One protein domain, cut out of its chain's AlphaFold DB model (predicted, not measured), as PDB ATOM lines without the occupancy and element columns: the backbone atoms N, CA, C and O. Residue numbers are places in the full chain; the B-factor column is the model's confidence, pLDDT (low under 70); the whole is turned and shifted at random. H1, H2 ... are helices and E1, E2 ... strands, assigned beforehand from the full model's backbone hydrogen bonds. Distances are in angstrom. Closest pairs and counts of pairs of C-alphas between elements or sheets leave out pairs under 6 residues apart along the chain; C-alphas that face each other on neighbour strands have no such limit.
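What this domain is: This is residues 22 to 90 and 97 to 117 of the 429 residues of the protein "Phage protein" of Devosia sp. DBB001 (UniProt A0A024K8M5). One long helix, H1, kinked by 35 degrees near residue 74, makes most of the length. A small three-stranded sheet packs on its first part, and a second helix, H2, meets its last part at a steep angle. The 90 printed residues, mostly helix, run E1 E2 E3 H1 H2; the sheet is an antiparallel meander, each strand beside the one before. The whole is extended, with a radius of gyration of the C-alphas of 22.6 A and spans of 70 by 32 by 18 A.

Where its parts are: E1 is residues 22 to 24, from C-alpha 22 at (235.044, 179.581, 318.842). E2 is 40 to 43 and E3 50 to 53. H1, 56 to 86, measures 45.2 A; H2, 97 to 115, measures 27.6 A and ends at C-alpha 115 (248.662, 208.194, 331.872).

How they stand to each other: Hairpin E1 and E2 has N 23 and O 41 at 3.0 A; hairpin E2 and E3 has N 40 and O 53 at 2.8 A. H1 is on one face of the sheet, two layers, at a height of 13.9 A; the C-alphas of Glu 53 and Ala 59, the closest of E3 and H1, are 5.0 A apart. H1 touches H2 with residues 78 to 85 alone, closest at the C-alphas of Leu 85 and Lys 102, 5.7 A, at a steep tilt of 60 degrees, opposite ways. Every O i to N i+4 pair is within hydrogen-bond range in H2, 18 of 27 in H1.

The domain as a whole: Residues 91 to 96 are cut out, a gap of 13.4 A between C-alphas 90 and 97. The link E1 to E2 is long. Confidence is under 70 for 47 residues, among them 67 to 81 and 97 to 117.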
ATOM      1  N   HIS A  22     236.422 179.994 318.641       94.75
ATOM      2  CA  HIS A  22     235.044 179.581 318.842       94.75
ATOM      3  C   HIS A  22     234.840 178.121 318.452       94.75
ATOM      4  O   HIS A  22     235.609 177.559 317.674       94.75
ATOM      5  N   GLY A  23     233.800 177.501 319.000       93.81
ATOM      6  CA  GLY A  23     233.465 176.126 318.670       93.81
ATOM      7  C   GLY A  23     232.432 175.517 319.600       93.81
ATOM      8  O   GLY A  23     232.064 176.077 320.635       93.81
ATOM      9  N   LEU A  24     231.981 174.333 319.207       94.88
ATOM     10  CA  LEU A  24     231.099 173.515 320.013       94.88
ATOM     11  C   LEU A  24     231.860 172.927 321.208       94.88
ATOM     12  O   LEU A  24     233.023 172.532 321.106       94.88
ATOM     13  N   THR A  25     231.193 172.884 322.354       91.69
ATOM     14  CA  THR A  25     231.695 172.237 323.572       91.69
ATOM     15  C   THR A  25     231.596 170.717 323.477       91.69
ATOM     16  O   THR A  25     231.201 170.168 322.453       91.69
ATOM     17  N   LYS A  26     232.005 169.994 324.523       91.31
ATOM     18  CA  LYS A  26     231.777 168.549 324.583       91.31
ATOM     19  C   LYS A  26     230.265 168.287 324.561       91.31
ATOM     20  O   LYS A  26     229.518 169.045 325.164       91.31
ATOM     21  N   VAL A  27     229.833 167.229 323.873       90.31
ATOM     22  CA  VAL A  27     228.440 166.772 323.954       90.31
ATOM     23  C   VAL A  27     228.156 166.372 325.398       90.31
ATOM     24  O   VAL A  27     228.817 165.486 325.954       90.31
ATOM     25  N   GLU A  28     227.200 167.060 325.995       83.19
ATOM     26  CA  GLU A  28     226.671 166.799 327.322       83.19
ATOM     27  C   GLU A  28     225.339 166.070 327.155       83.19
ATOM     28  O   GLU A  28     224.674 166.196 326.131       83.19
ATOM     29  N   HIS A  29     224.988 165.227 328.119       80.69
ATOM     30  CA  HIS A  29     223.704 164.534 328.106       80.69
ATOM     31  C   HIS A  29     222.881 165.117 329.238       80.69
ATOM     32  O   HIS A  29     223.358 165.177 330.375       80.69
ATOM     33  N   ASP A  30     221.670 165.558 328.915       58.44
ATOM     34  CA  ASP A  30     220.700 165.945 329.930       58.44
ATOM     35  C   ASP A  30     220.407 164.718 330.808       58.44
ATOM     36  O   ASP A  30     220.065 163.649 330.300       58.44
ATOM     37  N   GLN A  31     220.566 164.849 332.127       51.09
ATOM     38  CA  GLN A  31     220.342 163.743 333.059       51.09
ATOM     39  C   GLN A  31     218.865 163.329 333.168       51.09
ATOM     40  O   GLN A  31     218.591 162.241 333.672       51.09
ATOM     41  N   LEU A  32     217.923 164.154 332.696       41.75
ATOM     42  CA  LEU A  32     216.487 163.861 332.727       41.75
ATOM     43  C   LEU A  32     215.977 163.199 331.442       41.75
ATOM     44  O   LEU A  32     215.186 162.262 331.520       41.75
ATOM     45  N   HIS A  33     216.435 163.655 330.275       48.44
ATOM     46  CA  HIS A  33     215.936 163.167 328.981       48.44
ATOM     47  C   HIS A  33     216.929 162.253 328.253       48.44
ATOM     48  O   HIS A  33     216.555 161.561 327.308       48.44
ATOM     49  N   GLY A  34     218.201 162.239 328.671       65.88
ATOM     50  CA  GLY A  34     219.276 161.520 327.985       65.88
ATOM     51  C   GLY A  34     219.617 162.089 326.606       65.88
ATOM     52  O   GLY A  34     220.489 161.545 325.929       65.88
ATOM     53  N   GLU A  35     218.951 163.167 326.182       78.12
ATOM     54  CA  GLU A  35     219.196 163.782 324.886       78.12
ATOM     55  C   GLU A  35     220.559 164.490 324.890       78.12
ATOM     56  O   GLU A  35     220.879 165.238 325.826       78.12
ATOM     57  N   PRO A  36     221.396 164.241 323.867       88.81
ATOM     58  CA  PRO A  36     222.668 164.920 323.737       88.81
ATOM     59  C   PRO A  36     222.426 166.384 323.368       88.81
ATOM     60  O   PRO A  36     221.834 166.682 322.331       88.81
ATOM     61  N   PHE A  37     222.942 167.301 324.177       87.00
ATOM     62  CA  PHE A  37     222.995 168.720 323.850       87.00
ATOM     63  C   PHE A  37     224.445 169.202 323.805       87.00
ATOM     64  O   PHE A  37     225.366 168.610 324.376       87.00
ATOM     65  N   GLN A  38     224.678 170.282 323.065       93.19
ATOM     66  CA  GLN A  38     226.011 170.827 322.862       93.19
ATOM     67  C   GLN A  38     225.924 172.347 322.847       93.19
ATOM     68  O   GLN A  38     225.158 172.926 322.084       93.19
ATOM     69  N   ARG A  39     226.704 173.000 323.706       93.75
ATOM     70  CA  ARG A  39     226.737 174.465 323.808       93.75
ATOM     71  C   ARG A  39     227.804 175.036 322.883       93.75
ATOM     72  O   ARG A  39     228.798 174.362 322.596       93.75
ATOM     73  N   PHE A  40     227.651 176.285 322.465       95.75
ATOM     74  CA  PHE A  40     228.635 176.991 321.650       95.75
ATOM     75  C   PHE A  40     229.438 177.970 322.504       95.75
ATOM     76  O   PHE A  40     228.879 178.771 323.256       95.75
ATOM     77  N   ARG A  41     230.765 177.914 322.394       95.50
ATOM     78  CA  ARG A  41     231.690 178.747 323.163       95.50
ATOM     79  C   ARG A  41     232.448 179.694 322.246       95.50
ATOM     80  O   ARG A  41     232.937 179.274 321.202       95.50
ATOM     81  N   VAL A  42     232.628 180.936 322.686       95.00
ATOM     82  CA  VAL A  42     233.572 181.910 322.115       95.00
ATOM     83  C   VAL A  42     234.542 182.332 323.214       95.00
ATOM     84  O   VAL A  42     234.112 182.671 324.316       95.00
ATOM     85  N   TRP A  43     235.850 182.293 322.967       94.31
ATOM     86  CA  TRP A  43     236.851 182.621 323.983       94.31
ATOM     87  C   TRP A  43     238.088 183.305 323.413       94.31
ATOM     88  O   TRP A  43     238.474 183.122 322.262       94.31
ATOM     89  N   CYS A  44     238.734 184.104 324.259       89.81
ATOM     90  CA  CYS A  44     240.014 184.718 323.951       89.81
ATOM     91  C   CYS A  44     241.129 183.657 324.030       89.81
ATOM     92  O   CYS A  44     241.208 182.972 325.055       89.81
ATOM     93  N   PRO A  45     242.038 183.555 323.043       83.81
ATOM     94  CA  PRO A  45     243.185 182.645 323.125       83.81
ATOM     95  C   PRO A  45     244.130 182.966 324.295       83.81
ATOM     96  O   PRO A  45     244.830 182.083 324.778       83.81
ATOM     97  N   HIS A  46     244.114 184.204 324.797       76.94
ATOM     98  CA  HIS A  46     244.901 184.641 325.957       76.94
ATOM     99  C   HIS A  46     244.133 184.551 327.288       76.94
ATOM    100  O   HIS A  46     244.595 185.066 328.297       76.94
ATOM    101  N   GLY A  47     242.934 183.956 327.307       77.00
ATOM    102  CA  GLY A  47     242.165 183.751 328.541       77.00
ATOM    103  C   GLY A  47     241.458 184.990 329.105       77.00
ATOM    104  O   GLY A  47     240.793 184.880 330.126       77.00
ATOM    105  N   CYS A  48     241.520 186.148 328.437       74.88
ATOM    106  CA  CYS A  48     240.928 187.393 328.953       74.88
ATOM    107  C   CYS A  48     239.398 187.350 329.116       74.88
ATOM    108  O   CYS A  48     238.843 188.088 329.919       74.88
ATOM    109  N   ALA A  49     238.700 186.556 328.297       82.19
ATOM    110  CA  ALA A  49     237.241 186.466 328.302       82.19
ATOM    111  C   ALA A  49     236.756 185.166 327.650       82.19
ATOM    112  O   ALA A  49     237.406 184.632 326.748       82.19
ATOM    113  N   SER A  50     235.574 184.701 328.053       89.00
ATOM    114  CA  SER A  50     234.873 183.556 327.464       89.00
ATOM    115  C   SER A  50     233.360 183.752 327.578       89.00
ATOM    116  O   SER A  50     232.886 184.277 328.584       89.00
ATOM    117  N   LYS A  51     232.602 183.312 326.572       94.00
ATOM    118  CA  LYS A  51     231.133 183.271 326.556       94.00
ATOM    119  C   LYS A  51     230.658 181.899 326.086       94.00
ATOM    120  O   LYS A  51     231.282 181.313 325.203       94.00
ATOM    121  N   LEU A  52     229.609 181.380 326.718       93.06
ATOM    122  CA  LEU A  52     229.078 180.038 326.493       93.06
ATOM    123  C   LEU A  52     227.556 180.107 326.425       93.06
ATOM    124  O   LEU A  52     226.921 180.423 327.425       93.06
ATOM    125  N   GLU A  53     226.986 179.770 325.277       95.88
ATOM    126  CA  GLU A  53     225.550 179.897 325.023       95.88
ATOM    127  C   GLU A  53     224.987 178.646 324.346       95.88
ATOM    128  O   GLU A  53     225.731 177.739 323.966       95.88
ATOM    129  N   ALA A  54     223.663 178.581 324.212       90.88
ATOM    130  CA  ALA A  54     222.981 177.432 323.617       90.88
ATOM    131  C   ALA A  54     223.327 177.222 322.129       90.88
ATOM    132  O   ALA A  54     223.343 176.089 321.662       90.88
ATOM    133  N   ASN A  55     223.638 178.289 321.386       93.00
ATOM    134  CA  ASN A  55     223.985 178.227 319.965       93.00
ATOM    135  C   ASN A  55     225.006 179.312 319.577       93.00
ATOM    136  O   ASN A  55     225.403 180.148 320.398       93.00
ATOM    137  N   ARG A  56     225.463 179.268 318.318       92.69
ATOM    138  CA  ARG A  56     226.475 180.187 317.784       92.69
ATOM    139  C   ARG A  56     225.993 181.630 317.829       92.69
ATOM    140  O   ARG A  56     226.759 182.502 318.224       92.69
ATOM    141  N   GLU A  57     224.751 181.875 317.440       92.75
ATOM    142  CA  GLU A  57     224.168 183.207 317.304       92.75
ATOM    143  C   GLU A  57     224.158 183.932 318.653       92.75
ATOM    144  O   GLU A  57     224.650 185.056 318.769       92.75
ATOM    145  N   LEU A  58     223.689 183.250 319.702       90.81
ATOM    146  CA  LEU A  58     223.683 183.773 321.064       90.81
ATOM    147  C   LEU A  58     225.105 184.012 321.576       90.81
ATOM    148  O   LEU A  58     225.377 185.064 322.154       90.81
ATOM    149  N   ALA A  59     226.032 183.082 321.322       90.62
ATOM    150  CA  ALA A  59     227.415 183.214 321.770       90.62
ATOM    151  C   ALA A  59     228.139 184.387 321.087       90.62
ATOM    152  O   ALA A  59     228.866 185.127 321.753       90.62
ATOM    153  N   VAL A  60     227.916 184.592 319.783       93.06
ATOM    154  CA  VAL A  60     228.446 185.728 319.009       93.06
ATOM    155  C   VAL A  60     227.835 187.040 319.501       93.06
ATOM    156  O   VAL A  60     228.573 187.990 319.752       93.06
ATOM    157  N   ALA A  61     226.519 187.095 319.727       89.38
ATOM    158  CA  ALA A  61     225.852 188.292 320.238       89.38
ATOM    159  C   ALA A  61     226.310 188.654 321.664       89.38
ATOM    160  O   ALA A  61     226.580 189.818 321.965       89.38
ATOM    161  N   ALA A  62     226.435 187.665 322.554       86.62
ATOM    162  CA  ALA A  62     226.950 187.846 323.912       86.62
ATOM    163  C   ALA A  62     228.432 188.247 323.923       86.62
ATOM    164  O   ALA A  62     228.858 189.043 324.763       86.62
ATOM    165  N   TRP A  63     229.223 187.723 322.981       91.75
ATOM    166  CA  TRP A  63     230.589 188.164 322.753       91.75
ATOM    167  C   TRP A  63     230.571 189.628 322.293       91.75
ATOM    168  O   TRP A  63     231.029 190.491 323.037       91.75
ATOM    169  N   ASN A  64     230.000 189.956 321.140       89.50
ATOM    170  CA  ASN A  64     230.100 191.288 320.537       89.50
ATOM    171  C   ASN A  64     229.541 192.420 321.423       89.50
ATOM    172  O   ASN A  64     230.156 193.485 321.472       89.50
ATOM    173  N   ARG A  65     228.485 192.178 322.215       80.81
ATOM    174  CA  ARG A  65     227.966 193.167 323.184       80.81
ATOM    175  C   ARG A  65     228.966 193.575 324.267       80.81
ATOM    176  O   ARG A  65     228.916 194.696 324.742       80.81
ATOM    177  N   ARG A  66     229.926 192.721 324.629       74.00
ATOM    178  CA  ARG A  66     230.943 193.082 325.636       74.00
ATOM    179  C   ARG A  66     232.015 194.037 325.090       74.00
ATOM    180  O   ARG A  66     232.770 194.619 325.858       74.00
ATOM    181  N   ALA A  67     232.169 194.099 323.763       58.34
ATOM    182  CA  ALA A  67     233.214 194.885 323.111       58.34
ATOM    183  C   ALA A  67     232.803 196.356 322.961       58.34
ATOM    184  O   ALA A  67     233.667 197.232 322.999       58.34
ATOM    185  N   SER A  68     231.497 196.629 322.847       49.59
ATOM    186  CA  SER A  68     230.956 197.989 322.907       49.59
ATOM    187  C   SER A  68     231.196 198.640 324.270       49.59
ATOM    188  O   SER A  68     231.497 199.825 324.313       49.59
ATOM    189  N   ASP A  69     231.197 197.872 325.361       45.44
ATOM    190  CA  ASP A  69     231.285 198.431 326.716       45.44
ATOM    191  C   ASP A  69     232.686 198.928 327.116       45.44
ATOM    192  O   ASP A  69     232.814 199.706 328.052       45.44
ATOM    193  N   SER A  70     233.771 198.517 326.449       42.69
ATOM    194  CA  SER A  70     235.129 198.875 326.905       42.69
ATOM    195  C   SER A  70     235.800 199.984 326.092       42.69
ATOM    196  O   SER A  70     236.576 200.754 326.644       42.69
ATOM    197  N   ARG A  71     235.543 200.067 324.777       39.88
ATOM    198  CA  ARG A  71     236.146 201.091 323.898       39.88
ATOM    199  C   ARG A  71     235.232 202.284 323.656       39.88
ATOM    200  O   ARG A  71     235.743 203.389 323.500       39.88
ATOM    201  N   ALA A  72     233.910 202.085 323.663       41.22
ATOM    202  CA  ALA A  72     232.983 203.208 323.587       41.22
ATOM    203  C   ALA A  72     233.091 204.069 324.851       41.22
ATOM    204  O   ALA A  72     233.148 205.282 324.738       41.22
ATOM    205  N   ASN A  73     233.256 203.466 326.032       45.66
ATOM    206  CA  ASN A  73     233.299 204.216 327.287       45.66
ATOM    207  C   ASN A  73     234.466 205.208 327.383       45.66
ATOM    208  O   ASN A  73     234.263 206.302 327.882       45.66
ATOM    209  N   GLN A  74     235.661 204.902 326.871       46.06
ATOM    210  CA  GLN A  74     236.788 205.836 326.993       46.06
ATOM    211  C   GLN A  74     236.699 206.999 325.992       46.06
ATOM    212  O   GLN A  74     236.904 208.145 326.371       46.06
ATOM    213  N   ALA A  75     236.333 206.730 324.734       48.97
ATOM    214  CA  ALA A  75     236.180 207.779 323.724       48.97
ATOM    215  C   ALA A  75     234.943 208.662 323.975       48.97
ATOM    216  O   ALA A  75     235.019 209.875 323.811       48.97
ATOM    217  N   VAL A  76     233.829 208.066 324.420       51.09
ATOM    218  CA  VAL A  76     232.596 208.792 324.773       51.09
ATOM    219  C   VAL A  76     232.806 209.655 326.014       51.09
ATOM    220  O   VAL A  76     232.340 210.787 326.034       51.09
ATOM    221  N   VAL A  77     233.544 209.174 327.022       51.16
ATOM    222  CA  VAL A  77     233.878 209.979 328.209       51.16
ATOM    223  C   VAL A  77     234.791 211.147 327.840       51.16
ATOM    224  O   VAL A  77     234.525 212.266 328.261       51.16
ATOM    225  N   THR A  78     235.818 210.930 327.013       59.12
ATOM    226  CA  THR A  78     236.701 212.019 326.564       59.12
ATOM    227  C   THR A  78     235.945 213.084 325.768       59.12
ATOM    228  O   THR A  78     236.191 214.269 325.969       59.12
ATOM    229  N   GLU A  79     235.024 212.693 324.885       64.75
ATOM    230  CA  GLU A  79     234.265 213.656 324.080       64.75
ATOM    231  C   GLU A  79     233.205 214.398 324.908       64.75
ATOM    232  O   GLU A  79     233.108 215.618 324.817       64.75
ATOM    233  N   ALA A  80     232.510 213.705 325.818       58.81
ATOM    234  CA  ALA A  80     231.569 214.330 326.749       58.81
ATOM    235  C   ALA A  80     232.255 215.335 327.694       58.81
ATOM    236  O   ALA A  80     231.691 216.381 328.006       58.81
ATOM    237  N   LEU A  81     233.488 215.052 328.134       57.81
ATOM    238  CA  LEU A  81     234.269 215.984 328.956       57.81
ATOM    239  C   LEU A  81     234.664 217.250 328.184       57.81
ATOM    240  O   LEU A  81     234.672 218.330 328.772       57.81
ATOM    241  N   LYS A  82     234.950 217.148 326.879       73.06
ATOM    242  CA  LYS A  82     235.204 218.325 326.032       73.06
ATOM    243  C   LYS A  82     233.940 219.157 325.828       73.06
ATOM    244  O   LYS A  82     234.002 220.370 325.985       73.06
ATOM    245  N   GLU A  83     232.800 218.516 325.558       72.88
ATOM    246  CA  GLU A  83     231.514 219.213 325.407       72.88
ATOM    247  C   GLU A  83     231.145 220.011 326.668       72.88
ATOM    248  O   GLU A  83     230.689 221.145 326.561       72.88
ATOM    249  N   ILE A  84     231.411 219.469 327.865       69.06
ATOM    250  CA  ILE A  84     231.195 220.159 329.152       69.06
ATOM    251  C   ILE A  84     232.071 221.419 329.289       69.06
ATOM    252  O   ILE A  84     231.620 222.428 329.837       69.06
ATOM    253  N   LEU A  85     233.310 221.388 328.786       69.00
ATOM    254  CA  LEU A  85     234.228 222.532 328.837       69.00
ATOM    255  C   LEU A  85     233.833 223.650 327.857       69.00
ATOM    256  O   LEU A  85     234.114 224.817 328.132       69.00
ATOM    257  N   GLU A  86     233.160 223.317 326.754       75.31
ATOM    258  CA  GLU A  86     232.764 224.265 325.700       75.31
ATOM    259  C   GLU A  86     231.427 224.986 325.961       75.31
ATOM    260  O   GLU A  86     231.080 225.911 325.223       75.31
ATOM    261  N   VAL A  87     230.674 224.620 327.009       66.50
ATOM    262  CA  VAL A  87     229.372 225.248 327.297       66.50
ATOM    263  C   VAL A  87     229.539 226.739 327.678       66.50
ATOM    264  O   VAL A  87     230.279 227.041 328.631       66.50
ATOM    265  N   PRO A  88     228.854 227.676 326.978       60.25
ATOM    266  CA  PRO A  88     228.904 229.110 327.267       60.25
ATOM    267  C   PRO A  88     228.362 229.454 328.660       60.25
ATOM    268  O   PRO A  88     227.379 228.884 329.120       60.25
ATOM    269  N   GLU A  89     228.992 230.421 329.325       56.72
ATOM    270  CA  GLU A  89     228.554 230.948 330.621       56.72
ATOM    271  C   GLU A  89     227.473 232.010 330.427       56.72
ATOM    272  O   GLU A  89     227.759 233.206 330.429       56.72
ATOM    273  N   ASP A  90     226.226 231.595 330.217       55.28
ATOM    274  CA  ASP A  90     225.139 232.545 329.986       55.28
ATOM    275  C   ASP A  90     223.905 232.335 330.865       55.28
ATOM    276  O   ASP A  90     222.807 232.571 330.384       55.28
ATOM    277  N   HIS A  97     228.666 226.323 340.740       49.75
ATOM    278  CA  HIS A  97     228.475 224.904 340.415       49.75
ATOM    279  C   HIS A  97     229.000 224.564 339.016       49.75
ATOM    280  O   HIS A  97     229.517 223.469 338.797       49.75
ATOM    281  N   PHE A  98     228.880 225.497 338.070       57.03
ATOM    282  CA  PHE A  98     229.339 225.286 336.702       57.03
ATOM    283  C   PHE A  98     230.866 225.346 336.600       57.03
ATOM    284  O   PHE A  98     231.465 224.520 335.910       57.03
ATOM    285  N   GLN A  99     231.501 226.252 337.352       61.69
ATOM    286  CA  GLN A  99     232.957 226.340 337.420       61.69
ATOM    287  C   GLN A  99     233.573 225.096 338.079       61.69
ATOM    288  O   GLN A  99     234.507 224.513 337.536       61.69
ATOM    289  N   TYR A 100     232.974 224.605 339.169       57.66
ATOM    290  CA  TYR A 100     233.398 223.365 339.831       57.66
ATOM    291  C   TYR A 100     233.364 222.144 338.894       57.66
ATOM    292  O   TYR A 100     234.287 221.328 338.879       57.66
ATOM    293  N   ILE A 101     232.321 222.027 338.064       58.91
ATOM    294  CA  ILE A 101     232.190 220.937 337.087       58.91
ATOM    295  C   ILE A 101     233.258 221.045 335.986       58.91
ATOM    296  O   ILE A 101     233.836 220.024 335.602       58.91
ATOM    297  N   LYS A 102     233.565 222.258 335.509       64.31
ATOM    298  CA  LYS A 102     234.643 222.489 334.530       64.31
ATOM    299  C   LYS A 102     236.026 222.164 335.110       64.31
ATOM    300  O   LYS A 102     236.826 221.520 334.432       64.31
ATOM    301  N   ASP A 103     236.286 222.511 336.369       63.19
ATOM    302  CA  ASP A 103     237.564 222.233 337.040       63.19
ATOM    303  C   ASP A 103     237.792 220.721 337.234       63.19
ATOM    304  O   ASP A 103     238.889 220.205 336.984       63.19
ATOM    305  N   ILE A 104     236.736 219.977 337.594       60.28
ATOM    306  CA  ILE A 104     236.769 218.506 337.656       60.28
ATOM    307  C   ILE A 104     237.033 217.909 336.272       60.28
ATOM    308  O   ILE A 104     237.878 217.020 336.137       60.28
ATOM    309  N   ALA A 105     236.325 218.386 335.243       58.19
ATOM    310  CA  ALA A 105     236.464 217.877 333.883       58.19
ATOM    311  C   ALA A 105     237.879 218.107 333.322       58.19
ATOM    312  O   ALA A 105     238.463 217.194 332.733       58.19
ATOM    313  N   SER A 106     238.460 219.282 333.579       65.25
ATOM    314  CA  SER A 106     239.841 219.615 333.214       65.25
ATOM    315  C   SER A 106     240.853 218.700 333.915       65.25
ATOM    316  O   SER A 106     241.695 218.072 333.269       65.25
ATOM    317  N   THR A 107     240.704 218.518 335.232       62.69
ATOM    318  CA  THR A 107     241.582 217.650 336.036       62.69
ATOM    319  C   THR A 107     241.546 216.196 335.556       62.69
ATOM    320  O   THR A 107     242.581 215.529 335.466       62.69
ATOM    321  N   ALA A 108     240.360 215.693 335.207       49.94
ATOM    322  CA  ALA A 108     240.189 214.345 334.675       49.94
ATOM    323  C   ALA A 108     240.873 214.169 333.304       49.94
ATOM    324  O   ALA A 108     241.509 213.140 333.061       49.94
ATOM    325  N   LEU A 109     240.791 215.174 332.427       59.81
ATOM    326  CA  LEU A 109     241.409 215.143 331.098       59.81
ATOM    327  C   LEU A 109     242.945 215.207 331.170       59.81
ATOM    328  O   LEU A 109     243.641 214.503 330.430       59.81
ATOM    329  N   GLU A 110     243.486 215.990 332.104       64.00
ATOM    330  CA  GLU A 110     244.922 216.017 332.381       64.00
ATOM    331  C   GLU A 110     245.433 214.682 332.929       64.00
ATOM    332  O   GLU A 110     246.482 214.202 332.495       64.00
ATOM    333  N   ALA A 111     244.701 214.049 333.851       52.41
ATOM    334  CA  ALA A 111     245.072 212.745 334.400       52.41
ATOM    335  C   ALA A 111     245.103 211.652 333.316       52.41
ATOM    336  O   ALA A 111     246.035 210.846 333.276       52.41
ATOM    337  N   LEU A 112     244.128 211.669 332.402       51.44
ATOM    338  CA  LEU A 112     244.086 210.771 331.245       51.44
ATOM    339  C   LEU A 112     245.280 210.995 330.307       51.44
ATOM    340  O   LEU A 112     245.911 210.029 329.883       51.44
ATOM    341  N   SER A 113     245.644 212.253 330.055       59.53
ATOM    342  CA  SER A 113     246.776 212.607 329.188       59.53
ATOM    343  C   SER A 113     248.135 212.241 329.809       59.53
ATOM    344  O   SER A 113     249.046 211.809 329.108       59.53
ATOM    345  N   ARG A 114     248.286 212.354 331.138       55.03
ATOM    346  CA  ARG A 114     249.511 211.945 331.861       55.03
ATOM    347  C   ARG A 114     249.702 210.426 331.876       55.03
ATOM    348  O   ARG A 114     250.840 209.960 331.830       55.03
ATOM    349  N   ALA A 115     248.614 209.656 331.909       51.03
ATOM    350  CA  ALA A 115     248.662 208.194 331.872       51.03
ATOM    351  C   ALA A 115     249.184 207.641 330.530       51.03
ATOM    352  O   ALA A 115     249.739 206.543 330.501       51.03
ATOM    353  N   GLU A 116     249.062 208.397 329.434       49.59
ATOM    354  CA  GLU A 116     249.574 208.009 328.112       49.59
ATOM    355  C   GLU A 116     251.094 208.230 327.948       49.59
ATOM    356  O   GLU A 116     251.682 207.706 327.002       49.59
ATOM    357  N   GLY A 117     251.751 208.951 328.871       44.22
ATOM    358  CA  GLY A 117     253.141 209.413 328.717       44.22
ATOM    359  C   GLY A 117     254.178 208.932 329.745       44.22
ATOM    360  O   GLY A 117     255.330 209.349 329.649       44.22
TER     361      GLY A 117